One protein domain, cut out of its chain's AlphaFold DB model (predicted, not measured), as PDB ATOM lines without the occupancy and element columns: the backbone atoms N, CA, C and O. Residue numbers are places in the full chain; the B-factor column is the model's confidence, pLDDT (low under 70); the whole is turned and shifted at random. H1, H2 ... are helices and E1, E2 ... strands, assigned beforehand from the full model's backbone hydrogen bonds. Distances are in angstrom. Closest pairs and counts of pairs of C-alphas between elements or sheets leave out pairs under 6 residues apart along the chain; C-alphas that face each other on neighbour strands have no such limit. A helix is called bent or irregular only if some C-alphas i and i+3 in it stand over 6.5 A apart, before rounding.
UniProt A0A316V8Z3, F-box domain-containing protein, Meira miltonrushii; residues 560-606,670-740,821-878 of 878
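Overview. This is residues 560 to 606, 670 to 740 and 821 to 878 of the 878 residues of the protein "F-box domain-containing protein" of Meira miltonrushii (UniProt A0A316V8Z3). Eight antiparallel strands, E1, E2, E3, E4, E6, E7, E8 and E9, ring a closed barrel, with short E5 added beside the first part of the bent strand E6. H1 packs on the outside of the barrel, H2 lies beyond the last residue of E2, and the tail of residues 735 to 740 sticks out. The printed part has 176 residues, in the order H1 E1 E2 H2 H3 E3 E4 E5 E6 E7 E8 E9; the class is mostly strand, though under half of the residues are in named elements. It is compact, with a radius of gyration of the C-alphas of 16.2 A and spans of 53 by 36 by 31 A.

Along the chain. Pass residues 560 to 573, with no named element, and find C-alpha 574 at (12.045, 108.184, -66.717), where H1, residues 574 to 577, begins. E1, 579 to 585, runs 17.7 A, and E2, 589 to 599, 30.7 A to C-alpha 599 at (14.012, 117.428, -70.052). H2 is 602 to 605 and H3 686 to 689. Next come E3, 697 to 705, 24.9 A; E4, 715 to 721, 16.8 A; and E5, 728 to 730. E6, 825 to 834, spans 23.6 A and bends by 71 degrees at residue 830. E7, 846 to 855, runs 25.3 A, E8, 858 to 863, 16.4 A, and E9, 868 to 874, 19.5 A to C-alpha 874 at (22.593, 98.434, -66.003).

Arrangement. Go round the ring: N 581 and O 593 of the hairpin E1 and E2 are 2.8 A apart, and N 700 of E3 and O 596 of E2 2.8 A. In the hairpin E3 and E4, look at N 699 and O 719, 2.8 A. E6 pairs in a staggered way: N 827 and O 728 of E5 are 2.9 A apart, N 832 and O 718 of E4 2.8 A. E6 to E9 form a meander, each strand the antiparallel neighbour of the one before, with N 828 and O 851, 2.7 A, N 852 and O 860, 2.8 A, and N 861 and O 870, 2.8 A. N 582 of E1 and O 873 of E9, 2.8 A, close the ring. H1 is on the barrel, outside it, at a height of 6.3 A over the sheet; its closest C-alphas to E2 are Asp 575 and Ser 597, 5.9 A. H3 is on the barrel, with the C-alphas of Gln 688 and Cys 830 of E6 closest at 6.5 A, and H2 is not on it. The three helices are too short for an O i to N i+4 pair; the one O i to N i+3 pair is within hydrogen-bond range in H2 and H3, not in H1.

Size, cuts and confidence. The C-alphas farthest apart, Ala 606 and Thr 738, are 55.7 A apart. Residues 607 to 669 and 741 to 820 are not printed, with gaps of 18.6 A and 21.3 A between C-alphas. The link E6 to E7 is long. The mean pLDDT of the printed part is 75.4, and 53 residues are under 70, among them 670 to 681, 731 to 740 and 835 to 845.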
ATOM      1  N   SER A 560       2.312  92.195 -60.824       69.00
ATOM      2  CA  SER A 560       2.387  93.136 -61.945       69.00
ATOM      3  C   SER A 560       3.515  94.138 -61.699       69.00
ATOM      4  O   SER A 560       3.571  94.724 -60.614       69.00
ATOM      5  N   VAL A 561       4.376  94.357 -62.698       74.19
ATOM      6  CA  VAL A 561       5.428  95.382 -62.641       74.19
ATOM      7  C   VAL A 561       4.786  96.709 -62.212       74.19
ATOM      8  O   VAL A 561       3.773  97.102 -62.800       74.19
ATOM      9  N   PRO A 562       5.306  97.398 -61.178       83.75
ATOM     10  CA  PRO A 562       4.770  98.691 -60.784       83.75
ATOM     11  C   PRO A 562       4.706  99.626 -61.992       83.75
ATOM     12  O   PRO A 562       5.677  99.737 -62.731       83.75
ATOM     13  N   ALA A 563       3.591 100.338 -62.171       83.69
ATOM     14  CA  ALA A 563       3.379 101.190 -63.345       83.69
ATOM     15  C   ALA A 563       4.508 102.218 -63.574       83.69
ATOM     16  O   ALA A 563       4.779 102.592 -64.702       83.69
ATOM     17  N   HIS A 564       5.200 102.654 -62.519       86.00
ATOM     18  CA  HIS A 564       6.332 103.572 -62.650       86.00
ATOM     19  C   HIS A 564       7.624 102.920 -63.178       86.00
ATOM     20  O   HIS A 564       8.535 103.635 -63.567       86.00
ATOM     21  N   LEU A 565       7.715 101.589 -63.221       85.00
ATOM     22  CA  LEU A 565       8.857 100.847 -63.769       85.00
ATOM     23  C   LEU A 565       8.543 100.163 -65.102       85.00
ATOM     24  O   LEU A 565       9.465  99.684 -65.752       85.00
ATOM     25  N   ASP A 566       7.275 100.105 -65.514       86.62
ATOM     26  CA  ASP A 566       6.881  99.584 -66.822       86.62
ATOM     27  C   ASP A 566       7.128 100.655 -67.901       86.62
ATOM     28  O   ASP A 566       6.438 101.680 -67.891       86.62
ATOM     29  N   PRO A 567       8.073 100.448 -68.844       86.88
ATOM     30  CA  PRO A 567       8.361 101.414 -69.899       86.88
ATOM     31  C   PRO A 567       7.148 101.745 -70.759       86.88
ATOM     32  O   PRO A 567       7.087 102.835 -71.311       86.88
ATOM     33  N   ALA A 568       6.171 100.847 -70.871       85.69
ATOM     34  CA  ALA A 568       4.966 101.104 -71.642       85.69
ATOM     35  C   ALA A 568       3.932 101.961 -70.893       85.69
ATOM     36  O   ALA A 568       3.005 102.482 -71.508       85.69
ATOM     37  N   SER A 569       4.082 102.146 -69.580       87.31
ATOM     38  CA  SER A 569       3.145 102.935 -68.787       87.31
ATOM     39  C   SER A 569       3.323 104.437 -69.007       87.31
ATOM     40  O   SER A 569       4.439 104.960 -69.056       87.31
ATOM     41  N   GLU A 570       2.219 105.185 -69.016       86.19
ATOM     42  CA  GLU A 570       2.252 106.656 -68.954       86.19
ATOM     43  C   GLU A 570       2.904 107.172 -67.663       86.19
ATOM     44  O   GLU A 570       3.431 108.283 -67.627       86.19
ATOM     45  N   LYS A 571       2.877 106.359 -66.598       90.38
ATOM     46  CA  LYS A 571       3.465 106.679 -65.291       90.38
ATOM     47  C   LYS A 571       4.939 106.295 -65.186       90.38
ATOM     48  O   LYS A 571       5.480 106.420 -64.090       90.38
ATOM     49  N   PHE A 572       5.558 105.821 -66.272       90.25
ATOM     50  CA  PHE A 572       6.959 105.415 -66.284       90.25
ATOM     51  C   PHE A 572       7.854 106.525 -65.722       90.25
ATOM     52  O   PHE A 572       7.890 107.646 -66.239       90.25
ATOM     53  N   ASP A 573       8.574 106.197 -64.655       91.94
ATOM     54  CA  ASP A 573       9.580 107.051 -64.056       91.94
ATOM     55  C   ASP A 573      10.810 107.030 -64.955       91.94
ATOM     56  O   ASP A 573      11.656 106.142 -64.892       91.94
ATOM     57  N   TRP A 574      10.907 108.023 -65.826       90.56
ATOM     58  CA  TRP A 574      12.045 108.184 -66.717       90.56
ATOM     59  C   TRP A 574      13.371 108.402 -65.988       90.56
ATOM     60  O   TRP A 574      14.418 108.183 -66.583       90.56
ATOM     61  N   ASP A 575      13.368 108.803 -64.720       89.19
ATOM     62  CA  ASP A 575      14.615 108.933 -63.970       89.19
ATOM     63  C   ASP A 575      15.110 107.558 -63.480       89.19
ATOM     64  O   ASP A 575      16.273 107.409 -63.095       89.19
ATOM     65  N   SER A 576      14.275 106.515 -63.583       88.44
ATOM     66  CA  SER A 576      14.625 105.136 -63.226       88.44
ATOM     67  C   SER A 576      15.679 104.502 -64.145       88.44
ATOM     68  O   SER A 576      16.367 103.580 -63.692       88.44
ATOM     69  N   ILE A 577      15.850 105.014 -65.376       90.19
ATOM     70  CA  ILE A 577      16.908 104.600 -66.321       90.19
ATOM     71  C   ILE A 577      18.239 105.333 -66.095       90.19
ATOM     72  O   ILE A 577      19.228 105.045 -66.762       90.19
ATOM     73  N   ASN A 578      18.295 106.304 -65.178       89.50
ATOM     74  CA  ASN A 578      19.532 107.036 -64.917       89.50
ATOM     75  C   ASN A 578      20.540 106.104 -64.251       89.50
ATOM     76  O   ASN A 578      20.308 105.616 -63.143       89.50
ATOM     77  N   GLY A 579      21.677 105.848 -64.883       87.38
ATOM     78  CA  GLY A 579      22.674 104.968 -64.297       87.38
ATOM     79  C   GLY A 579      23.792 104.573 -65.235       87.38
ATOM     80  O   GLY A 579      23.899 105.027 -66.369       87.38
ATOM     81  N   LEU A 580      24.650 103.710 -64.715       85.56
ATOM     82  CA  LEU A 580      25.798 103.183 -65.426       85.56
ATOM     83  C   LEU A 580      25.416 101.850 -66.075       85.56
ATOM     84  O   LEU A 580      24.861 100.989 -65.400       85.56
ATOM     85  N   TYR A 581      25.708 101.679 -67.359       87.88
ATOM     86  CA  TYR A 581      25.366 100.505 -68.155       87.88
ATOM     87  C   TYR A 581      26.623  99.931 -68.794       87.88
ATOM     88  O   TYR A 581      27.481 100.674 -69.266       87.88
ATOM     89  N   SER A 582      26.709  98.607 -68.841       84.06
ATOM     90  CA  SER A 582      27.601  97.924 -69.769       84.06
ATOM     91  C   SER A 582      26.848  97.704 -71.075       84.06
ATOM     92  O   SER A 582      25.787  97.078 -71.076       84.06
ATOM     93  N   MET A 583      27.368  98.253 -72.168       83.88
ATOM     94  CA  MET A 583      26.791  98.149 -73.501       83.88
ATOM     95  C   MET A 583      27.730  97.390 -74.430       83.88
ATOM     96  O   MET A 583      28.939  97.613 -74.437       83.88
ATOM     97  N   THR A 584      27.176  96.505 -75.249       75.38
ATOM     98  CA  THR A 584      27.934  95.814 -76.293       75.38
ATOM     99  C   THR A 584      28.089  96.725 -77.510       75.38
ATOM    100  O   THR A 584      27.108  97.090 -78.150       75.38
ATOM    101  N   TYR A 585      29.316  97.115 -77.852       65.62
ATOM    102  CA  TYR A 585      29.587  97.927 -79.040       65.62
ATOM    103  C   TYR A 585      30.144  97.037 -80.156       65.62
ATOM    104  O   TYR A 585      31.351  96.917 -80.379       65.62
ATOM    105  N   GLY A 586      29.233  96.347 -80.849       56.81
ATOM    106  CA  GLY A 586      29.577  95.416 -81.926       56.81
ATOM    107  C   GLY A 586      30.474  94.245 -81.477       56.81
ATOM    108  O   GLY A 586      30.551  93.938 -80.289       56.81
ATOM    109  N   PRO A 587      31.163  93.568 -82.416       40.72
ATOM    110  CA  PRO A 587      32.032  92.428 -82.098       40.72
ATOM    111  C   PRO A 587      33.349  92.828 -81.404       40.72
ATOM    112  O   PRO A 587      34.101  91.953 -80.984       40.72
ATOM    113  N   TRP A 588      33.642  94.129 -81.290       48.88
ATOM    114  CA  TRP A 588      34.973  94.638 -80.940       48.88
ATOM    115  C   TRP A 588      35.126  95.087 -79.481       48.88
ATOM    116  O   TRP A 588      36.255  95.291 -79.037       48.88
ATOM    117  N   GLY A 589      34.050  95.203 -78.690       61.66
ATOM    118  CA  GLY A 589      34.220  95.524 -77.272       61.66
ATOM    119  C   GLY A 589      32.953  95.797 -76.468       61.66
ATOM    120  O   GLY A 589      31.869  96.020 -77.000       61.66
ATOM    121  N   GLN A 590      33.129  95.785 -75.148       70.62
ATOM    122  CA  GLN A 590      32.176  96.335 -74.188       70.62
ATOM    123  C   GLN A 590      32.522  97.784 -73.885       70.62
ATOM    124  O   GLN A 590      33.689  98.138 -73.698       70.62
ATOM    125  N   GLU A 591      31.488  98.599 -73.782       77.81
ATOM    126  CA  GLU A 591      31.580  99.991 -73.390       77.81
ATOM    127  C   GLU A 591      30.834 100.218 -72.090       77.81
ATOM    128  O   GLU A 591      29.793  99.620 -71.824       77.81
ATOM    129  N   LEU A 592      31.375 101.118 -71.284       83.06
ATOM    130  CA  LEU A 592      30.675 101.644 -70.135       83.06
ATOM    131  C   LEU A 592      29.999 102.932 -70.564       83.06
ATOM    132  O   LEU A 592      30.677 103.871 -70.989       83.06
ATOM    133  N   ILE A 593      28.682 102.980 -70.437       85.81
ATOM    134  CA  ILE A 593      27.881 104.130 -70.831       85.81
ATOM    135  C   ILE A 593      27.074 104.592 -69.634       85.81
ATOM    136  O   ILE A 593      26.408 103.802 -68.975       85.81
ATOM    137  N   TYR A 594      27.138 105.883 -69.340       87.44
ATOM    138  CA  TYR A 594      26.206 106.502 -68.418       87.44
ATOM    139  C   TYR A 594      24.969 106.915 -69.205       87.44
ATOM    140  O   TYR A 594      25.052 107.762 -70.094       87.44
ATOM    141  N   ILE A 595      23.838 106.283 -68.911       90.50
ATOM    142  CA  ILE A 595      22.554 106.627 -69.513       90.50
ATOM    143  C   ILE A 595      21.842 107.582 -68.569       90.50
ATOM    144  O   ILE A 595      21.772 107.339 -67.363       90.50
ATOM    145  N   ARG A 596      21.314 108.673 -69.123       90.88
ATOM    146  CA  ARG A 596      20.488 109.629 -68.385       90.88
ATOM    147  C   ARG A 596      19.261 110.047 -69.178       90.88
ATOM    148  O   ARG A 596      19.333 110.221 -70.390       90.88
ATOM    149  N   SER A 597      18.159 110.269 -68.481       92.44
ATOM    150  CA  SER A 597      16.973 110.965 -68.944       92.44
ATOM    151  C   SER A 597      16.973 112.385 -68.398       92.44
ATOM    152  O   SER A 597      17.261 112.611 -67.223       92.44
ATOM    153  N   ARG A 598      16.625 113.351 -69.245       92.56
ATOM    154  CA  ARG A 598      16.395 114.736 -68.827       92.56
ATOM    155  C   ARG A 598      15.377 115.413 -69.730       92.56
ATOM    156  O   ARG A 598      15.070 114.937 -70.821       92.56
ATOM    157  N   ILE A 599      14.870 116.545 -69.265       92.06
ATOM    158  CA  ILE A 599      14.012 117.428 -70.052       92.06
ATOM    159  C   ILE A 599      14.907 118.479 -70.710       92.06
ATOM    160  O   ILE A 599      15.720 119.106 -70.030       92.06
ATOM    161  N   LEU A 600      14.768 118.653 -72.024       89.62
ATOM    162  CA  LEU A 600      15.454 119.705 -72.762       89.62
ATOM    163  C   LEU A 600      14.986 121.077 -72.273       89.62
ATOM    164  O   LEU A 600      13.794 121.325 -72.093       89.62
ATOM    165  N   THR A 601      15.932 121.977 -72.077       90.94
ATOM    166  CA  THR A 601      15.718 123.349 -71.619       90.94
ATOM    167  C   THR A 601      15.952 124.331 -72.761       90.94
ATOM    168  O   THR A 601      16.382 123.953 -73.844       90.94
ATOM    169  N   VAL A 602      15.691 125.618 -72.533       86.69
ATOM    170  CA  VAL A 602      16.042 126.670 -73.502       86.69
ATOM    171  C   VAL A 602      17.553 126.794 -73.727       86.69
ATOM    172  O   VAL A 602      17.960 127.204 -74.807       86.69
ATOM    173  N   HIS A 603      18.376 126.403 -72.748       84.75
ATOM    174  CA  HIS A 603      19.837 126.458 -72.855       84.75
ATOM    175  C   HIS A 603      20.393 125.433 -73.841       84.75
ATOM    176  O   HIS A 603      21.422 125.683 -74.453       84.75
ATOM    177  N   ASP A 604      19.685 124.321 -74.048       84.50
ATOM    178  CA  ASP A 604      20.074 123.300 -75.020       84.50
ATOM    179  C   ASP A 604      20.043 123.817 -76.469       84.50
ATOM    180  O   ASP A 604      20.737 123.272 -77.317       84.50
ATOM    181  N   PHE A 605      19.265 124.868 -76.746       84.06
ATOM    182  CA  PHE A 605      19.092 125.463 -78.078       84.06
ATOM    183  C   PHE A 605      19.735 126.850 -78.200       84.06
ATOM    184  O   PHE A 605      19.511 127.547 -79.192       84.06
ATOM    185  N   ALA A 606      20.460 127.305 -77.174       79.81
ATOM    186  CA  ALA A 606      21.157 128.577 -77.252       79.81
ATOM    187  C   ALA A 606      22.311 128.434 -78.262       79.81
ATOM    188  O   ALA A 606      23.094 127.497 -78.122       79.81
ATOM    189  N   HIS A 670      29.267 118.491 -62.923       49.31
ATOM    190  CA  HIS A 670      28.177 117.971 -63.712       49.31
ATOM    191  C   HIS A 670      28.714 117.902 -65.133       49.31
ATOM    192  O   HIS A 670      29.150 118.909 -65.681       49.31
ATOM    193  N   TRP A 671      28.749 116.698 -65.704       53.09
ATOM    194  CA  TRP A 671      29.015 116.513 -67.122       53.09
ATOM    195  C   TRP A 671      28.007 117.365 -67.895       53.09
ATOM    196  O   TRP A 671      26.846 116.965 -68.067       53.09
ATOM    197  N   GLN A 672      28.439 118.574 -68.262       54.16
ATOM    198  CA  GLN A 672      27.622 119.554 -68.953       54.16
ATOM    199  C   GLN A 672      27.143 118.877 -70.240       54.16
ATOM    200  O   GLN A 672      27.958 118.259 -70.936       54.16
ATOM    201  N   PRO A 673      25.827 118.858 -70.510       55.91
ATOM    202  CA  PRO A 673      25.335 118.348 -71.776       55.91
ATOM    203  C   PRO A 673      26.061 119.073 -72.901       55.91
ATOM    204  O   PRO A 673      26.149 120.296 -72.897       55.91
ATOM    205  N   GLU A 674      26.587 118.304 -73.850       65.31
ATOM    206  CA  GLU A 674      27.019 118.874 -75.117       65.31
ATOM    207  C   GLU A 674      25.808 119.629 -75.698       65.31
ATOM    208  O   GLU A 674      24.741 119.009 -75.814       65.31
ATOM    209  N   PRO A 675      25.907 120.941 -75.976       65.88
ATOM    210  CA  PRO A 675      24.789 121.707 -76.518       65.88
ATOM    211  C   PRO A 675      24.347 121.146 -77.880       65.88
ATOM    212  O   PRO A 675      25.023 120.306 -78.492       65.88
ATOM    213  N   PHE A 676      23.161 121.535 -78.352       68.00
ATOM    214  CA  PHE A 676      22.774 121.233 -79.728       68.00
ATOM    215  C   PHE A 676      23.492 122.213 -80.646       68.00
ATOM    216  O   PHE A 676      23.117 123.377 -80.709       68.00
ATOM    217  N   VAL A 677      24.512 121.725 -81.351       55.59
ATOM    218  CA  VAL A 677      25.257 122.533 -82.325       55.59
ATOM    219  C   VAL A 677      24.333 122.947 -83.480       55.59
ATOM    220  O   VAL A 677      24.283 124.120 -83.831       55.59
ATOM    221  N   ASP A 678      23.504 122.025 -83.980       65.88
ATOM    222  CA  ASP A 678      22.337 122.319 -84.816       65.88
ATOM    223  C   ASP A 678      21.398 121.096 -84.834       65.88
ATOM    224  O   ASP A 678      21.839 119.944 -84.820       65.88
ATOM    225  N   THR A 679      20.082 121.308 -84.898       66.12
ATOM    226  CA  THR A 679      19.141 120.218 -85.214       66.12
ATOM    227  C   THR A 679      19.354 119.647 -86.616       66.12
ATOM    228  O   THR A 679      18.968 118.504 -86.845       66.12
ATOM    229  N   SER A 680      19.986 120.393 -87.532       69.38
ATOM    230  CA  SER A 680      20.386 119.880 -88.848       69.38
ATOM    231  C   SER A 680      21.472 118.808 -88.781       69.38
ATOM    232  O   SER A 680      21.588 118.016 -89.712       69.38
ATOM    233  N   ASP A 681      22.251 118.769 -87.697       69.94
ATOM    234  CA  ASP A 681      23.291 117.755 -87.504       69.94
ATOM    235  C   ASP A 681      22.699 116.409 -87.090       69.94
ATOM    236  O   ASP A 681      23.337 115.371 -87.254       69.94
ATOM    237  N   LEU A 682      21.476 116.412 -86.553       70.50
ATOM    238  CA  LEU A 682      20.707 115.202 -86.323       70.50
ATOM    239  C   LEU A 682      20.205 114.761 -87.700       70.50
ATOM    240  O   LEU A 682      19.350 115.429 -88.271       70.50
ATOM    241  N   GLU A 683      20.718 113.655 -88.249       73.56
ATOM    242  CA  GLU A 683      20.242 113.048 -89.509       73.56
ATOM    243  C   GLU A 683      18.806 112.486 -89.378       73.56
ATOM    244  O   GLU A 683      18.527 111.307 -89.614       73.56
ATOM    245  N   LEU A 684      17.873 113.332 -88.950       76.88
ATOM    246  CA  LEU A 684      16.466 113.066 -88.740       76.88
ATOM    247  C   LEU A 684      15.657 113.840 -89.791       76.88
ATOM    248  O   LEU A 684      15.942 115.006 -90.071       76.88
ATOM    249  N   PRO A 685      14.610 113.227 -90.369       81.12
ATOM    250  CA  PRO A 685      13.680 113.935 -91.237       81.12
ATOM    251  C   PRO A 685      13.085 115.168 -90.533       81.12
ATOM    252  O   PRO A 685      12.806 115.091 -89.336       81.12
ATOM    253  N   PRO A 686      12.763 116.260 -91.253       80.88
ATOM    254  CA  PRO A 686      12.135 117.449 -90.662       80.88
ATOM    255  C   PRO A 686      10.845 117.159 -89.879       80.88
ATOM    256  O   PRO A 686      10.541 117.810 -88.882       80.88
ATOM    257  N   SER A 687      10.087 116.138 -90.295       81.00
ATOM    258  CA  SER A 687       8.898 115.670 -89.574       81.00
ATOM    259  C   SER A 687       9.219 115.065 -88.202       81.00
ATOM    260  O   SER A 687       8.372 115.083 -87.316       81.00
ATOM    261  N   GLN A 688      10.433 114.543 -88.017       78.31
ATOM    262  CA  GLN A 688      10.925 113.988 -86.761       78.31
ATOM    263  C   GLN A 688      11.673 115.024 -85.915       78.31
ATOM    264  O   GLN A 688      11.745 114.855 -84.708       78.31
ATOM    265  N   THR A 689      12.196 116.112 -86.479       82.88
ATOM    266  CA  THR A 689      12.855 117.158 -85.674       82.88
ATOM    267  C   THR A 689      11.879 118.194 -85.122       82.88
ATOM    268  O   THR A 689      12.157 118.796 -84.090       82.88
ATOM    269  N   ALA A 690      10.698 118.357 -85.729       84.44
ATOM    270  CA  ALA A 690       9.721 119.385 -85.349       84.44
ATOM    271  C   ALA A 690       9.250 119.339 -83.877       84.44
ATOM    272  O   ALA A 690       8.813 120.359 -83.340       84.44
ATOM    273  N   PHE A 691       9.321 118.178 -83.214       84.75
ATOM    274  CA  PHE A 691       8.934 118.034 -81.805       84.75
ATOM    275  C   PHE A 691      10.103 118.213 -80.820       84.75
ATOM    276  O   PHE A 691       9.865 118.314 -79.613       84.75
ATOM    277  N   ILE A 692      11.349 118.279 -81.306       88.38
ATOM    278  CA  ILE A 692      12.547 118.486 -80.487       88.38
ATOM    279  C   ILE A 692      12.611 119.971 -80.114       88.38
ATOM    280  O   ILE A 692      13.081 120.815 -80.870       88.38
ATOM    281  N   ARG A 693      12.073 120.298 -78.939       88.81
ATOM    282  CA  ARG A 693      11.943 121.663 -78.407       88.81
ATOM    283  C   ARG A 693      12.115 121.662 -76.884       88.81
ATOM    284  O   ARG A 693      12.034 120.585 -76.285       88.81
ATOM    285  N   PRO A 694      12.298 122.824 -76.227       90.94
ATOM    286  CA  PRO A 694      12.287 122.892 -74.769       90.94
ATOM    287  C   PRO A 694      11.040 122.202 -74.193       90.94
ATOM    288  O   PRO A 694       9.926 122.418 -74.671       90.94
ATOM    289  N   GLY A 695      11.231 121.336 -73.200       90.31
ATOM    290  CA  GLY A 695      10.199 120.463 -72.636       90.31
ATOM    291  C   GLY A 695      10.178 119.037 -73.202       90.31
ATOM    292  O   GLY A 695       9.609 118.153 -72.563       90.31
ATOM    293  N   CYS A 696      10.811 118.775 -74.353       91.06
ATOM    294  CA  CYS A 696      10.967 117.415 -74.879       91.06
ATOM    295  C   CYS A 696      11.898 116.603 -73.971       91.06
ATOM    296  O   CYS A 696      12.902 117.115 -73.470       91.06
ATOM    297  N   ARG A 697      11.567 115.330 -73.744       92.56
ATOM    298  CA  ARG A 697      12.409 114.431 -72.959       92.56
ATOM    299  C   ARG A 697      13.419 113.741 -73.864       92.56
ATOM    300  O   ARG A 697      13.054 113.178 -74.893       92.56
ATOM    301  N   VAL A 698      14.676 113.749 -73.440       93.31
ATOM    302  CA  VAL A 698      15.785 113.091 -74.131       93.31
ATOM    303  C   VAL A 698      16.409 112.028 -73.229       93.31
ATOM    304  O   VAL A 698      16.546 112.228 -72.020       93.31
ATOM    305  N   ILE A 699      16.777 110.898 -73.825       92.94
ATOM    306  CA  ILE A 699      17.679 109.900 -73.256       92.94
ATOM    307  C   ILE A 699      19.030 110.065 -73.925       92.94
ATOM    308  O   ILE A 699      19.127 110.000 -75.148       92.94
ATOM    309  N   GLU A 700      20.070 110.235 -73.126       91.56
ATOM    310  CA  GLU A 700      21.438 110.382 -73.601       91.56
ATOM    311  C   GLU A 700      22.277 109.221 -73.077       91.56
ATOM    312  O   GLU A 700      22.308 108.972 -71.871       91.56
ATOM    313  N   GLY A 701      22.961 108.523 -73.979       88.88
ATOM    314  CA  GLY A 701      24.046 107.615 -73.635       88.88
ATOM    315  C   GLY A 701      25.361 108.371 -73.720       88.88
ATOM    316  O   GLY A 701      25.696 108.892 -74.779       88.88
ATOM    317  N   MET A 702      26.099 108.466 -72.620       83.94
ATOM    318  CA  MET A 702      27.406 109.124 -72.570       83.94
ATOM    319  C   MET A 702      28.501 108.082 -72.408       83.94
ATOM    320  O   MET A 702      28.445 107.260 -71.492       83.94
ATOM    321  N   LYS A 703      29.523 108.119 -73.264       80.94
ATOM    322  CA  LYS A 703      30.634 107.171 -73.168       80.94
ATOM    323  C   LYS A 703      31.509 107.475 -71.959       80.94
ATOM    324  O   LYS A 703      32.162 108.517 -71.895       80.94
ATOM    325  N   CYS A 704      31.592 106.517 -71.046       74.88
ATOM    326  CA  CYS A 704      32.476 106.562 -69.885       74.88
ATOM    327  C   CYS A 704      33.799 105.853 -70.182       74.88
ATOM    328  O   CYS A 704      34.873 106.412 -69.963       74.88
ATOM    329  N   THR A 705      33.730 104.619 -70.691       70.44
ATOM    330  CA  THR A 705      34.893 103.808 -71.080       70.44
ATOM    331  C   THR A 705      34.572 102.970 -72.313       70.44
ATOM    332  O   THR A 705      33.404 102.739 -72.607       70.44
ATOM    333  N   GLY A 706      35.579 102.484 -73.037       66.75
ATOM    334  CA  GLY A 706      35.365 101.661 -74.231       66.75
ATOM    335  C   GLY A 706      36.450 101.891 -75.269       66.75
ATOM    336  O   GLY A 706      37.573 102.232 -74.903       66.75
ATOM    337  N   ASP A 707      36.088 101.739 -76.545       60.25
ATOM    338  CA  ASP A 707      36.970 101.982 -77.690       60.25
ATOM    339  C   ASP A 707      37.699 103.333 -77.564       60.25
ATOM    340  O   ASP A 707      37.064 104.376 -77.385       60.25
ATOM    341  N   ALA A 708      39.025 103.303 -77.656       58.28
ATOM    342  CA  ALA A 708      39.873 104.479 -77.527       58.28
ATOM    343  C   ALA A 708      39.678 105.515 -78.631       58.28
ATOM    344  O   ALA A 708      40.053 106.674 -78.453       58.28
ATOM    345  N   ASN A 709      39.064 105.108 -79.738       56.44
ATOM    346  CA  ASN A 709      38.821 105.958 -80.890       56.44
ATOM    347  C   ASN A 709      37.563 106.829 -80.756       56.44
ATOM    348  O   ASN A 709      37.334 107.690 -81.604       56.44
ATOM    349  N   VAL A 710      36.747 106.646 -79.710       57.19
ATOM    350  CA  VAL A 710      35.641 107.568 -79.398       57.19
ATOM    351  C   VAL A 710      36.015 108.387 -78.165       57.19
ATOM    352  O   VAL A 710      36.228 107.795 -77.100       57.19
ATOM    353  N   PRO A 711      36.048 109.728 -78.264       56.38
ATOM    354  CA  PRO A 711      36.323 110.586 -77.123       56.38
ATOM    355  C   PRO A 711      35.373 110.292 -75.960       56.38
ATOM    356  O   PRO A 711      34.159 110.176 -76.135       56.38
ATOM    357  N   ARG A 712      35.908 110.174 -74.749       58.16
ATOM    358  CA  ARG A 712      35.097 110.062 -73.529       58.16
ATOM    359  C   ARG A 712      34.299 111.316 -73.252       58.16
ATOM    360  O   ARG A 712      34.676 112.404 -73.673       58.16
ATOM    361  N   GLY A 713      33.204 111.146 -72.518       60.41
ATOM    362  CA  GLY A 713      32.271 112.232 -72.242       60.41
ATOM    363  C   GLY A 713      31.429 112.630 -73.446       60.41
ATOM    364  O   GLY A 713      30.469 113.376 -73.276       60.41
ATOM    365  N   SER A 714      31.743 112.114 -74.638       70.19
ATOM    366  CA  SER A 714      30.907 112.317 -75.809       70.19
ATOM    367  C   SER A 714      29.584 111.584 -75.639       70.19
ATOM    368  O   SER A 714      29.505 110.468 -75.104       70.19
ATOM    369  N   ILE A 715      28.532 112.242 -76.104       74.06
ATOM    370  CA  ILE A 715      27.225 111.621 -76.223       74.06
ATOM    371  C   ILE A 715      27.302 110.627 -77.386       74.06
ATOM    372  O   ILE A 715      27.536 111.013 -78.531       74.06
ATOM    373  N   THR A 716      27.130 109.340 -77.086       75.81
ATOM    374  CA  THR A 716      27.096 108.263 -78.082       75.81
ATOM    375  C   THR A 716      25.746 108.192 -78.758       75.81
ATOM    376  O   THR A 716      25.687 107.932 -79.952       75.81
ATOM    377  N   PHE A 717      24.660 108.453 -78.035       85.31
ATOM    378  CA  PHE A 717      23.328 108.532 -78.617       85.31
ATOM    379  C   PHE A 717      22.423 109.505 -77.871       85.31
ATOM    380  O   PHE A 717      22.576 109.729 -76.670       85.31
ATOM    381  N   ARG A 718      21.446 110.039 -78.601       89.81
ATOM    382  CA  ARG A 718      20.292 110.787 -78.108       89.81
ATOM    383  C   ARG A 718      19.037 110.113 -78.637       89.81
ATOM    384  O   ARG A 718      18.935 109.901 -79.840       89.81
ATOM    385  N   ALA A 719      18.089 109.804 -77.767       90.56
ATOM    386  CA  ALA A 719      16.752 109.377 -78.157       90.56
ATOM    387  C   ALA A 719      15.714 110.316 -77.568       90.56
ATOM    388  O   ALA A 719      15.726 110.598 -76.372       90.56
ATOM    389  N   PHE A 720      14.820 110.801 -78.415       91.12
ATOM    390  CA  PHE A 720      13.806 111.772 -78.050       91.12
ATOM    391  C   PHE A 720      12.472 111.060 -77.865       91.12
ATOM    392  O   PHE A 720      12.021 110.336 -78.751       91.12
ATOM    393  N   SER A 721      11.850 111.279 -76.711       89.81
ATOM    394  CA  SER A 721      10.482 110.839 -76.453       89.81
ATOM    395  C   SER A 721       9.515 111.887 -76.984       89.81
ATOM    396  O   SER A 721       9.623 113.078 -76.665       89.81
ATOM    397  N   ARG A 722       8.555 111.435 -77.790       86.06
ATOM    398  CA  ARG A 722       7.412 112.235 -78.241       86.06
ATOM    399  C   ARG A 722       6.306 112.302 -77.189       86.06
ATOM    400  O   ARG A 722       5.383 113.104 -77.295       86.06
ATOM    401  N   GLY A 723       6.435 111.504 -76.134       78.44
ATOM    402  CA  GLY A 723       5.463 111.367 -75.065       78.44
ATOM    403  C   GLY A 723       4.682 110.059 -75.177       78.44
ATOM    404  O   GLY A 723       4.738 109.369 -76.195       78.44
ATOM    405  N   PRO A 724       3.920 109.706 -74.132       69.75
ATOM    406  CA  PRO A 724       3.332 108.374 -73.991       69.75
ATOM    407  C   PRO A 724       2.317 108.006 -75.084       69.75
ATOM    408  O   PRO A 724       2.091 106.826 -75.316       69.75
ATOM    409  N   ASN A 725       1.721 109.000 -75.750       72.62
ATOM    410  CA  ASN A 725       0.704 108.787 -76.785       72.62
ATOM    411  C   ASN A 725       1.283 108.656 -78.200       72.62
ATOM    412  O   ASN A 725       0.566 108.249 -79.110       72.62
ATOM    413  N   GLU A 726       2.536 109.063 -78.399       77.94
ATOM    414  CA  GLU A 726       3.185 109.106 -79.714       77.94
ATOM    415  C   GLU A 726       4.360 108.125 -79.824       77.94
ATOM    416  O   GLU A 726       4.710 107.725 -80.934       77.94
ATOM    417  N   ASP A 727       4.958 107.737 -78.694       78.31
ATOM    418  CA  ASP A 727       5.965 106.680 -78.638       78.31
ATOM    419  C   ASP A 727       5.283 105.307 -78.777       78.31
ATOM    420  O   ASP A 727       4.289 105.027 -78.101       78.31
ATOM    421  N   GLU A 728       5.828 104.422 -79.618       79.12
ATOM    422  CA  GLU A 728       5.308 103.060 -79.745       79.12
ATOM    423  C   GLU A 728       5.572 102.298 -78.437       79.12
ATOM    424  O   GLU A 728       6.708 101.981 -78.069       79.12
ATOM    425  N   CYS A 729       4.496 102.055 -77.691       74.94
ATOM    426  CA  CYS A 729       4.526 101.365 -76.412       74.94
ATOM    427  C   CYS A 729       3.852 100.006 -76.565       74.94
ATOM    428  O   CYS A 729       2.655  99.917 -76.840       74.94
ATOM    429  N   VAL A 730       4.608  98.940 -76.328       73.81
ATOM    430  CA  VAL A 730       4.062  97.591 -76.221       73.81
ATOM    431  C   VAL A 730       3.961  97.274 -74.738       73.81
ATOM    432  O   VAL A 730       4.973  97.007 -74.085       73.81
ATOM    433  N   ALA A 731       2.743  97.353 -74.198       64.38
ATOM    434  CA  ALA A 731       2.481  97.053 -72.796       64.38
ATOM    435  C   ALA A 731       2.997  95.666 -72.421       64.38
ATOM    436  O   ALA A 731       2.868  94.706 -73.187       64.38
ATOM    437  N   TYR A 732       3.578  95.562 -71.226       59.78
ATOM    438  CA  TYR A 732       3.863  94.258 -70.663       59.78
ATOM    439  C   TYR A 732       2.535  93.570 -70.340       59.78
ATOM    440  O   TYR A 732       1.843  93.929 -69.387       59.78
ATOM    441  N   PHE A 733       2.176  92.571 -71.140       53.94
ATOM    442  CA  PHE A 733       1.089  91.662 -70.811       53.94
ATOM    443  C   PHE A 733       1.700  90.428 -70.148       53.94
ATOM    444  O   PHE A 733       2.478  89.730 -70.808       53.94
ATOM    445  N   PRO A 734       1.386  90.130 -68.872       47.88
ATOM    446  CA  PRO A 734       1.671  88.800 -68.365       47.88
ATOM    447  C   PRO A 734       0.942  87.803 -69.283       47.88
ATOM    448  O   PRO A 734      -0.214  88.063 -69.641       47.88
ATOM    449  N   PRO A 735       1.587  86.707 -69.717       45.56
ATOM    450  CA  PRO A 735       0.901  85.697 -70.511       45.56
ATOM    451  C   PRO A 735      -0.360  85.232 -69.770       45.56
ATOM    452  O   PRO A 735      -0.380  85.183 -68.537       45.56
ATOM    453  N   GLU A 736      -1.431  84.920 -70.509       43.25
ATOM    454  CA  GLU A 736      -2.650  84.372 -69.904       43.25
ATOM    455  C   GLU A 736      -2.286  83.163 -69.028       43.25
ATOM    456  O   GLU A 736      -1.401  82.386 -69.383       43.25
ATOM    457  N   ALA A 737      -2.965  82.967 -67.892       43.75
ATOM    458  CA  ALA A 737      -2.646  81.893 -66.937       43.75
ATOM    459  C   ALA A 737      -2.647  80.475 -67.560       43.75
ATOM    460  O   ALA A 737      -2.094  79.534 -66.999       43.75
ATOM    461  N   THR A 738      -3.256  80.316 -68.736       41.88
ATOM    462  CA  THR A 738      -3.291  79.095 -69.552       41.88
ATOM    463  C   THR A 738      -2.045  78.896 -70.431       41.88
ATOM    464  O   THR A 738      -1.791  77.778 -70.871       41.88
ATOM    465  N   GLN A 739      -1.242  79.941 -70.654       40.62
ATOM    466  CA  GLN A 739       0.018  79.962 -71.410       40.62
ATOM    467  C   GLN A 739       1.255  79.956 -70.489       40.62
ATOM    468  O   GLN A 739       2.319  80.452 -70.852       40.62
ATOM    469  N   ALA A 740       1.153  79.346 -69.303       36.34
ATOM    470  CA  ALA A 740       2.239  79.208 -68.318       36.34
ATOM    471  C   ALA A 740       3.449  78.360 -68.791       36.34
ATOM    472  O   ALA A 740       4.329  78.026 -68.002       36.34
ATOM    473  N   PRO A 821      12.894  93.849 -82.096       59.53
ATOM    474  CA  PRO A 821      12.212  92.715 -81.492       59.53
ATOM    475  C   PRO A 821      10.867  93.177 -80.916       59.53
ATOM    476  O   PRO A 821      10.846  94.017 -80.016       59.53
ATOM    477  N   GLN A 822       9.757  92.613 -81.409       67.44
ATOM    478  CA  GLN A 822       8.366  93.006 -81.098       67.44
ATOM    479  C   GLN A 822       7.919  92.721 -79.647       67.44
ATOM    480  O   GLN A 822       6.733  92.686 -79.337       67.44
ATOM    481  N   GLY A 823       8.859  92.464 -78.736       72.75
ATOM    482  CA  GLY A 823       8.556  92.252 -77.322       72.75
ATOM    483  C   GLY A 823       8.078  93.527 -76.608       72.75
ATOM    484  O   GLY A 823       8.276  94.625 -77.131       72.75
ATOM    485  N   PRO A 824       7.547  93.399 -75.380       75.00
ATOM    486  CA  PRO A 824       7.128  94.528 -74.554       75.00
ATOM    487  C   PRO A 824       8.256  95.541 -74.314       75.00
ATOM    488  O   PRO A 824       9.440  95.191 -74.341       75.00
ATOM    489  N   GLY A 825       7.878  96.800 -74.104       84.56
ATOM    490  CA  GLY A 825       8.789  97.923 -73.896       84.56
ATOM    491  C   GLY A 825       8.317  99.209 -74.577       84.56
ATOM    492  O   GLY A 825       7.241  99.260 -75.174       84.56
ATOM    493  N   ARG A 826       9.144 100.253 -74.497       88.50
ATOM    494  CA  ARG A 826       8.924 101.534 -75.190       88.50
ATOM    495  C   ARG A 826       9.974 101.733 -76.267       88.50
ATOM    496  O   ARG A 826      11.167 101.670 -75.968       88.50
ATOM    497  N   ILE A 827       9.534 101.975 -77.495       89.81
ATOM    498  CA  ILE A 827      10.403 102.241 -78.637       89.81
ATOM    499  C   ILE A 827      10.468 103.751 -78.876       89.81
ATOM    500  O   ILE A 827       9.457 104.445 -78.935       89.81
ATOM    501  N   LEU A 828      11.691 104.249 -79.008       88.25
ATOM    502  CA  LEU A 828      12.027 105.618 -79.359       88.25
ATOM    503  C   LEU A 828      12.659 105.609 -80.752       88.25
ATOM    504  O   LEU A 828      13.869 105.421 -80.904       88.25
ATOM    505  N   ASP A 829      11.826 105.811 -81.770       81.94
ATOM    506  CA  ASP A 829      12.243 105.810 -83.182       81.94
ATOM    507  C   ASP A 829      12.944 107.096 -83.620       81.94
ATOM    508  O   ASP A 829      13.534 107.168 -84.702       81.94
ATOM    509  N   CYS A 830      12.863 108.130 -82.785       80.62
ATOM    510  CA  CYS A 830      13.574 109.386 -82.968       80.62
ATOM    511  C   CYS A 830      14.858 109.342 -82.164       80.62
ATOM    512  O   CYS A 830      14.999 110.047 -81.165       80.62
ATOM    513  N   ALA A 831      15.775 108.475 -82.576       80.38
ATOM    514  CA  ALA A 831      17.089 108.418 -81.983       80.38
ATOM    515  C   ALA A 831      18.178 108.647 -83.028       80.38
ATOM    516  O   ALA A 831      18.070 108.307 -84.208       80.38
ATOM    517  N   THR A 832      19.247 109.271 -82.573       79.25
ATOM    518  CA  THR A 832      20.467 109.483 -83.334       79.25
ATOM    519  C   THR A 832      21.637 109.076 -82.473       79.25
ATOM    520  O   THR A 832      21.657 109.382 -81.283       79.25
ATOM    521  N   GLY A 833      22.652 108.460 -83.055       75.31
ATOM    522  CA  GLY A 833      23.893 108.211 -82.348       75.31
ATOM    523  C   GLY A 833      25.119 108.435 -83.206       75.31
ATOM    524  O   GLY A 833      25.070 108.367 -84.431       75.31
ATOM    525  N   ARG A 834      26.230 108.713 -82.540       70.44
ATOM    526  CA  ARG A 834      27.544 108.860 -83.145       70.44
ATOM    527  C   ARG A 834      28.183 107.489 -83.299       70.44
ATOM    528  O   ARG A 834      28.264 106.724 -82.341       70.44
ATOM    529  N   LEU A 835      28.659 107.201 -84.504       61.72
ATOM    530  CA  LEU A 835      29.446 106.003 -84.775       61.72
ATOM    531  C   LEU A 835      30.941 106.294 -84.590       61.72
ATOM    532  O   LEU A 835      31.450 107.316 -85.053       61.72
ATOM    533  N   ALA A 836      31.632 105.379 -83.907       53.75
ATOM    534  CA  ALA A 836      33.081 105.383 -83.721       53.75
ATOM    535  C   ALA A 836      33.853 105.383 -85.053       53.75
ATOM    536  O   ALA A 836      33.398 104.817 -86.046       53.75
ATOM    537  N   MET A 837      35.037 106.004 -85.048       50.62
ATOM    538  CA  MET A 837      35.795 106.377 -86.249       50.62
ATOM    539  C   MET A 837      36.405 105.216 -87.050       50.62
ATOM    540  O   MET A 837      36.721 105.396 -88.226       50.62
ATOM    541  N   GLU A 838      36.636 104.045 -86.454       38.94
ATOM    542  CA  GLU A 838      37.471 103.027 -87.098       38.94
ATOM    543  C   GLU A 838      36.665 102.171 -88.095       38.94
ATOM    544  O   GLU A 838      35.811 101.368 -87.720       38.94
ATOM    545  N   GLY A 839      36.936 102.377 -89.391       42.56
ATOM    546  CA  GLY A 839      36.365 101.608 -90.507       42.56
ATOM    547  C   GLY A 839      35.255 102.302 -91.307       42.56
ATOM    548  O   GLY A 839      34.829 101.755 -92.322       42.56
ATOM    549  N   PHE A 840      34.816 103.505 -90.914       45.69
ATOM    550  CA  PHE A 840      33.749 104.236 -91.606       45.69
ATOM    551  C   PHE A 840      34.252 105.560 -92.187       45.69
ATOM    552  O   PHE A 840      34.775 106.423 -91.486       45.69
ATOM    553  N   VAL A 841      34.054 105.740 -93.492       37.56
ATOM    554  CA  VAL A 841      34.214 107.037 -94.158       37.56
ATOM    555  C   VAL A 841      33.100 107.943 -93.608       37.56
ATOM    556  O   VAL A 841      31.931 107.601 -93.776       37.56
ATOM    557  N   ASN A 842      33.445 109.053 -92.936       51.88
ATOM    558  CA  ASN A 842      32.569 109.992 -92.186       51.88
ATOM    559  C   ASN A 842      32.445 109.746 -90.667       51.88
ATOM    560  O   ASN A 842      31.352 109.737 -90.105       51.88
ATOM    561  N   ALA A 843      33.568 109.579 -89.977       51.53
ATOM    562  CA  ALA A 843      33.631 109.598 -88.518       51.53
ATOM    563  C   ALA A 843      33.022 110.881 -87.898       51.53
ATOM    564  O   ALA A 843      33.237 111.978 -88.407       51.53
ATOM    565  N   GLY A 844      32.283 110.747 -86.788       58.25
ATOM    566  CA  GLY A 844      31.724 111.878 -86.028       58.25
ATOM    567  C   GLY A 844      30.334 112.363 -86.461       58.25
ATOM    568  O   GLY A 844      29.730 113.162 -85.747       58.25
ATOM    569  N   CYS A 845      29.788 111.855 -87.570       66.50
ATOM    570  CA  CYS A 845      28.409 112.153 -87.960       66.50
ATOM    571  C   CYS A 845      27.394 111.433 -87.058       66.50
ATOM    572  O   CYS A 845      27.599 110.290 -86.627       66.50
ATOM    573  N   TRP A 846      26.280 112.105 -86.780       74.88
ATOM    574  CA  TRP A 846      25.123 111.477 -86.162       74.88
ATOM    575  C   TRP A 846      24.423 110.616 -87.201       74.88
ATOM    576  O   TRP A 846      24.054 111.099 -88.260       74.88
ATOM    577  N   ARG A 847      24.211 109.343 -86.892       81.81
ATOM    578  CA  ARG A 847      23.407 108.429 -87.698       81.81
ATOM    579  C   ARG A 847      22.106 108.132 -86.994       81.81
ATOM    580  O   ARG A 847      22.049 108.094 -85.766       81.81
ATOM    581  N   ARG A 848      21.071 107.845 -87.774       84.56
ATOM    582  CA  ARG A 848      19.803 107.363 -87.235       84.56
ATOM    583  C   ARG A 848      20.010 106.051 -86.470       84.56
ATOM    584  O   ARG A 848      20.604 105.100 -86.984       84.56
ATOM    585  N   CYS A 849      19.474 105.992 -85.261       87.81
ATOM    586  CA  CYS A 849      19.312 104.769 -84.488       87.81
ATOM    587  C   CYS A 849      17.872 104.692 -83.964       87.81
ATOM    588  O   CYS A 849      17.079 105.616 -84.142       87.81
ATOM    589  N   SER A 850      17.520 103.580 -83.343       89.00
ATOM    590  CA  SER A 850      16.298 103.448 -82.553       89.00
ATOM    591  C   SER A 850      16.658 102.869 -81.196       89.00
ATOM    592  O   SER A 850      17.600 102.081 -81.072       89.00
ATOM    593  N   ILE A 851      15.949 103.299 -80.155       90.94
ATOM    594  CA  ILE A 851      16.186 102.814 -78.794       90.94
ATOM    595  C   ILE A 851      14.931 102.152 -78.283       90.94
ATOM    596  O   ILE A 851      13.874 102.768 -78.241       90.94
ATOM    597  N   LYS A 852      15.064 100.910 -77.839       92.25
ATOM    598  CA  LYS A 852      14.008 100.198 -77.140       92.25
ATOM    599  C   LYS A 852      14.361 100.081 -75.665       92.25
ATOM    600  O   LYS A 852      15.382  99.500 -75.310       92.25
ATOM    601  N   ILE A 853      13.500 100.604 -74.805       92.25
ATOM    602  CA  ILE A 853      13.588 100.439 -73.356       92.25
ATOM    603  C   ILE A 853      12.809  99.174 -73.004       92.25
ATOM    604  O   ILE A 853      11.576  99.187 -73.008       92.25
ATOM    605  N   ASN A 854      13.523  98.084 -72.726       87.62
ATOM    606  CA  ASN A 854      12.905  96.832 -72.285       87.62
ATOM    607  C   ASN A 854      12.516  96.922 -70.804       87.62
ATOM    608  O   ASN A 854      11.478  96.416 -70.392       87.62
ATOM    609  N   SER A 855      13.362  97.568 -69.999       88.31
ATOM    610  CA  SER A 855      13.133  97.829 -68.576       88.31
ATOM    611  C   SER A 855      14.012  98.998 -68.105       88.31
ATOM    612  O   SER A 855      14.917  99.405 -68.839       88.31
ATOM    613  N   PRO A 856      13.831  99.511 -66.873       87.94
ATOM    614  CA  PRO A 856      14.763 100.464 -66.271       87.94
ATOM    615  C   PRO A 856      16.224 100.002 -66.299       87.94
ATOM    616  O   PRO A 856      17.124 100.831 -66.313       87.94
ATOM    617  N   ASP A 857      16.475  98.693 -66.325       86.12
ATOM    618  CA  ASP A 857      17.817  98.126 -66.223       86.12
ATOM    619  C   ASP A 857      18.345  97.564 -67.556       86.12
ATOM    620  O   ASP A 857      19.478  97.087 -67.617       86.12
ATOM    621  N   GLU A 858      17.560  97.644 -68.636       88.81
ATOM    622  CA  GLU A 858      17.932  97.093 -69.941       88.81
ATOM    623  C   GLU A 858      17.384  97.925 -71.108       88.81
ATOM    624  O   GLU A 858      16.172  98.107 -71.254       88.81
ATOM    625  N   LEU A 859      18.295  98.386 -71.967       91.19
ATOM    626  CA  LEU A 859      17.991  99.116 -73.194       91.19
ATOM    627  C   LEU A 859      18.642  98.417 -74.393       91.19
ATOM    628  O   LEU A 859      19.787  97.977 -74.317       91.19
ATOM    629  N   CYS A 860      17.941  98.374 -75.519       89.69
ATOM    630  CA  CYS A 860      18.494  97.970 -76.806       89.69
ATOM    631  C   CYS A 860      18.669  99.205 -77.690       89.69
ATOM    632  O   CYS A 860      17.721  99.960 -77.887       89.69
ATOM    633  N   VAL A 861      19.854  99.384 -78.262       88.62
ATOM    634  CA  VAL A 861      20.148 100.440 -79.236       88.62
ATOM    635  C   VAL A 861      20.361  99.790 -80.595       88.62
ATOM    636  O   VAL A 861      21.315  99.039 -80.786       88.62
ATOM    637  N   HIS A 862      19.477 100.060 -81.545       86.81
ATOM    638  CA  HIS A 862      19.570  99.554 -82.909       86.81
ATOM    639  C   HIS A 862      20.150 100.628 -83.829       86.81
ATOM    640  O   HIS A 862      19.545 101.662 -84.103       86.81
ATOM    641  N   TRP A 863      21.359 100.371 -84.309       82.88
ATOM    642  CA  TRP A 863      22.113 101.230 -85.207       82.88
ATOM    643  C   TRP A 863      21.740 100.911 -86.653       82.88
ATOM    644  O   TRP A 863      22.295  99.976 -87.233       82.88
ATOM    645  N   HIS A 864      20.826 101.685 -87.246       82.00
ATOM    646  CA  HIS A 864      20.303 101.404 -88.591       82.00
ATOM    647  C   HIS A 864      21.410 101.356 -89.649       82.00
ATOM    648  O   HIS A 864      21.465 100.418 -90.432       82.00
ATOM    649  N   ALA A 865      22.343 102.312 -89.615       76.06
ATOM    650  CA  ALA A 865      23.459 102.366 -90.564       76.06
ATOM    651  C   ALA A 865      24.416 101.163 -90.469       76.06
ATOM    652  O   ALA A 865      25.164 100.897 -91.405       76.06
ATOM    653  N   LEU A 866      24.418 100.454 -89.335       71.94
ATOM    654  CA  LEU A 866      25.278  99.294 -89.104       71.94
ATOM    655  C   LEU A 866      24.534  97.964 -89.183       71.94
ATOM    656  O   LEU A 866      25.195  96.930 -89.128       71.94
ATOM    657  N   HIS A 867      23.199  97.983 -89.231       78.81
ATOM    658  CA  HIS A 867      22.357  96.809 -89.002       78.81
ATOM    659  C   HIS A 867      22.768  96.043 -87.730       78.81
ATOM    660  O   HIS A 867      22.855  94.817 -87.715       78.81
ATOM    661  N   LYS A 868      23.085  96.777 -86.651       77.94
ATOM    662  CA  LYS A 868      23.563  96.198 -85.384       77.94
ATOM    663  C   LYS A 868      22.685  96.594 -84.216       77.94
ATOM    664  O   LYS A 868      22.335  97.762 -84.068       77.94
ATOM    665  N   VAL A 869      22.421  95.633 -83.340       81.62
ATOM    666  CA  VAL A 869      21.755  95.856 -82.056       81.62
ATOM    667  C   VAL A 869      22.793  95.765 -80.940       81.62
ATOM    668  O   VAL A 869      23.489  94.762 -80.804       81.62
ATOM    669  N   ALA A 870      22.905  96.834 -80.163       83.25
ATOM    670  CA  ALA A 870      23.691  96.911 -78.943       83.25
ATOM    671  C   ALA A 870      22.763  96.732 -77.737       83.25
ATOM    672  O   ALA A 870      21.713  97.371 -77.664       83.25
ATOM    673  N   LEU A 871      23.150  95.880 -76.790       84.81
ATOM    674  CA  LEU A 871      22.397  95.644 -75.561       84.81
ATOM    675  C   LEU A 871      23.111  96.344 -74.407       84.81
ATOM    676  O   LEU A 871      24.250  96.006 -74.087       84.81
ATOM    677  N   ALA A 872      22.449  97.324 -73.800       88.25
ATOM    678  CA  ALA A 872      22.897  98.042 -72.617       88.25
ATOM    679  C   ALA A 872      22.216  97.461 -71.374       88.25
ATOM    680  O   ALA A 872      21.004  97.587 -71.208       88.25
ATOM    681  N   LYS A 873      23.006  96.865 -70.476       85.38
ATOM    682  CA  LYS A 873      22.554  96.333 -69.183       85.38
ATOM    683  C   LYS A 873      23.100  97.167 -68.039       85.38
ATOM    684  O   LYS A 873      24.302  97.427 -67.976       85.38
ATOM    685  N   ARG A 874      22.226  97.580 -67.129       84.75
ATOM    686  CA  ARG A 874      22.593  98.434 -66.003       84.75
ATOM    687  C   ARG A 874      23.505  97.692 -65.033       84.75
ATOM    688  O   ARG A 874      23.314  96.517 -64.730       84.75
ATOM    689  N   LEU A 875      24.496  98.407 -64.523       76.25
ATOM    690  CA  LEU A 875      25.380  97.989 -63.444       76.25
ATOM    691  C   LEU A 875      24.744  98.345 -62.094       76.25
ATOM    692  O   LEU A 875      25.302  99.113 -61.313       76.25
ATOM    693  N   THR A 876      23.531  97.868 -61.843       66.88
ATOM    694  CA  THR A 876      22.852  98.050 -60.551       66.88
ATOM    695  C   THR A 876      23.076  96.879 -59.603       66.88
ATOM    696  O   THR A 876      23.498  95.800 -60.022       66.88
ATOM    697  N   ASN A 877      22.782  97.118 -58.314       44.75
ATOM    698  CA  ASN A 877      22.447  96.064 -57.352       44.75
ATOM    699  C   ASN A 877      21.381  95.169 -58.002       44.75
ATOM    700  O   ASN A 877      20.314  95.671 -58.365       44.75
ATOM    701  N   VAL A 878      21.711  93.893 -58.196       34.72
ATOM    702  CA  VAL A 878      20.702  92.832 -58.303       34.72
ATOM    703  C   VAL A 878      20.307  92.466 -56.890       34.72
ATOM    704  O   VAL A 878      21.255  92.343 -56.080       34.72
TER     705      VAL A 878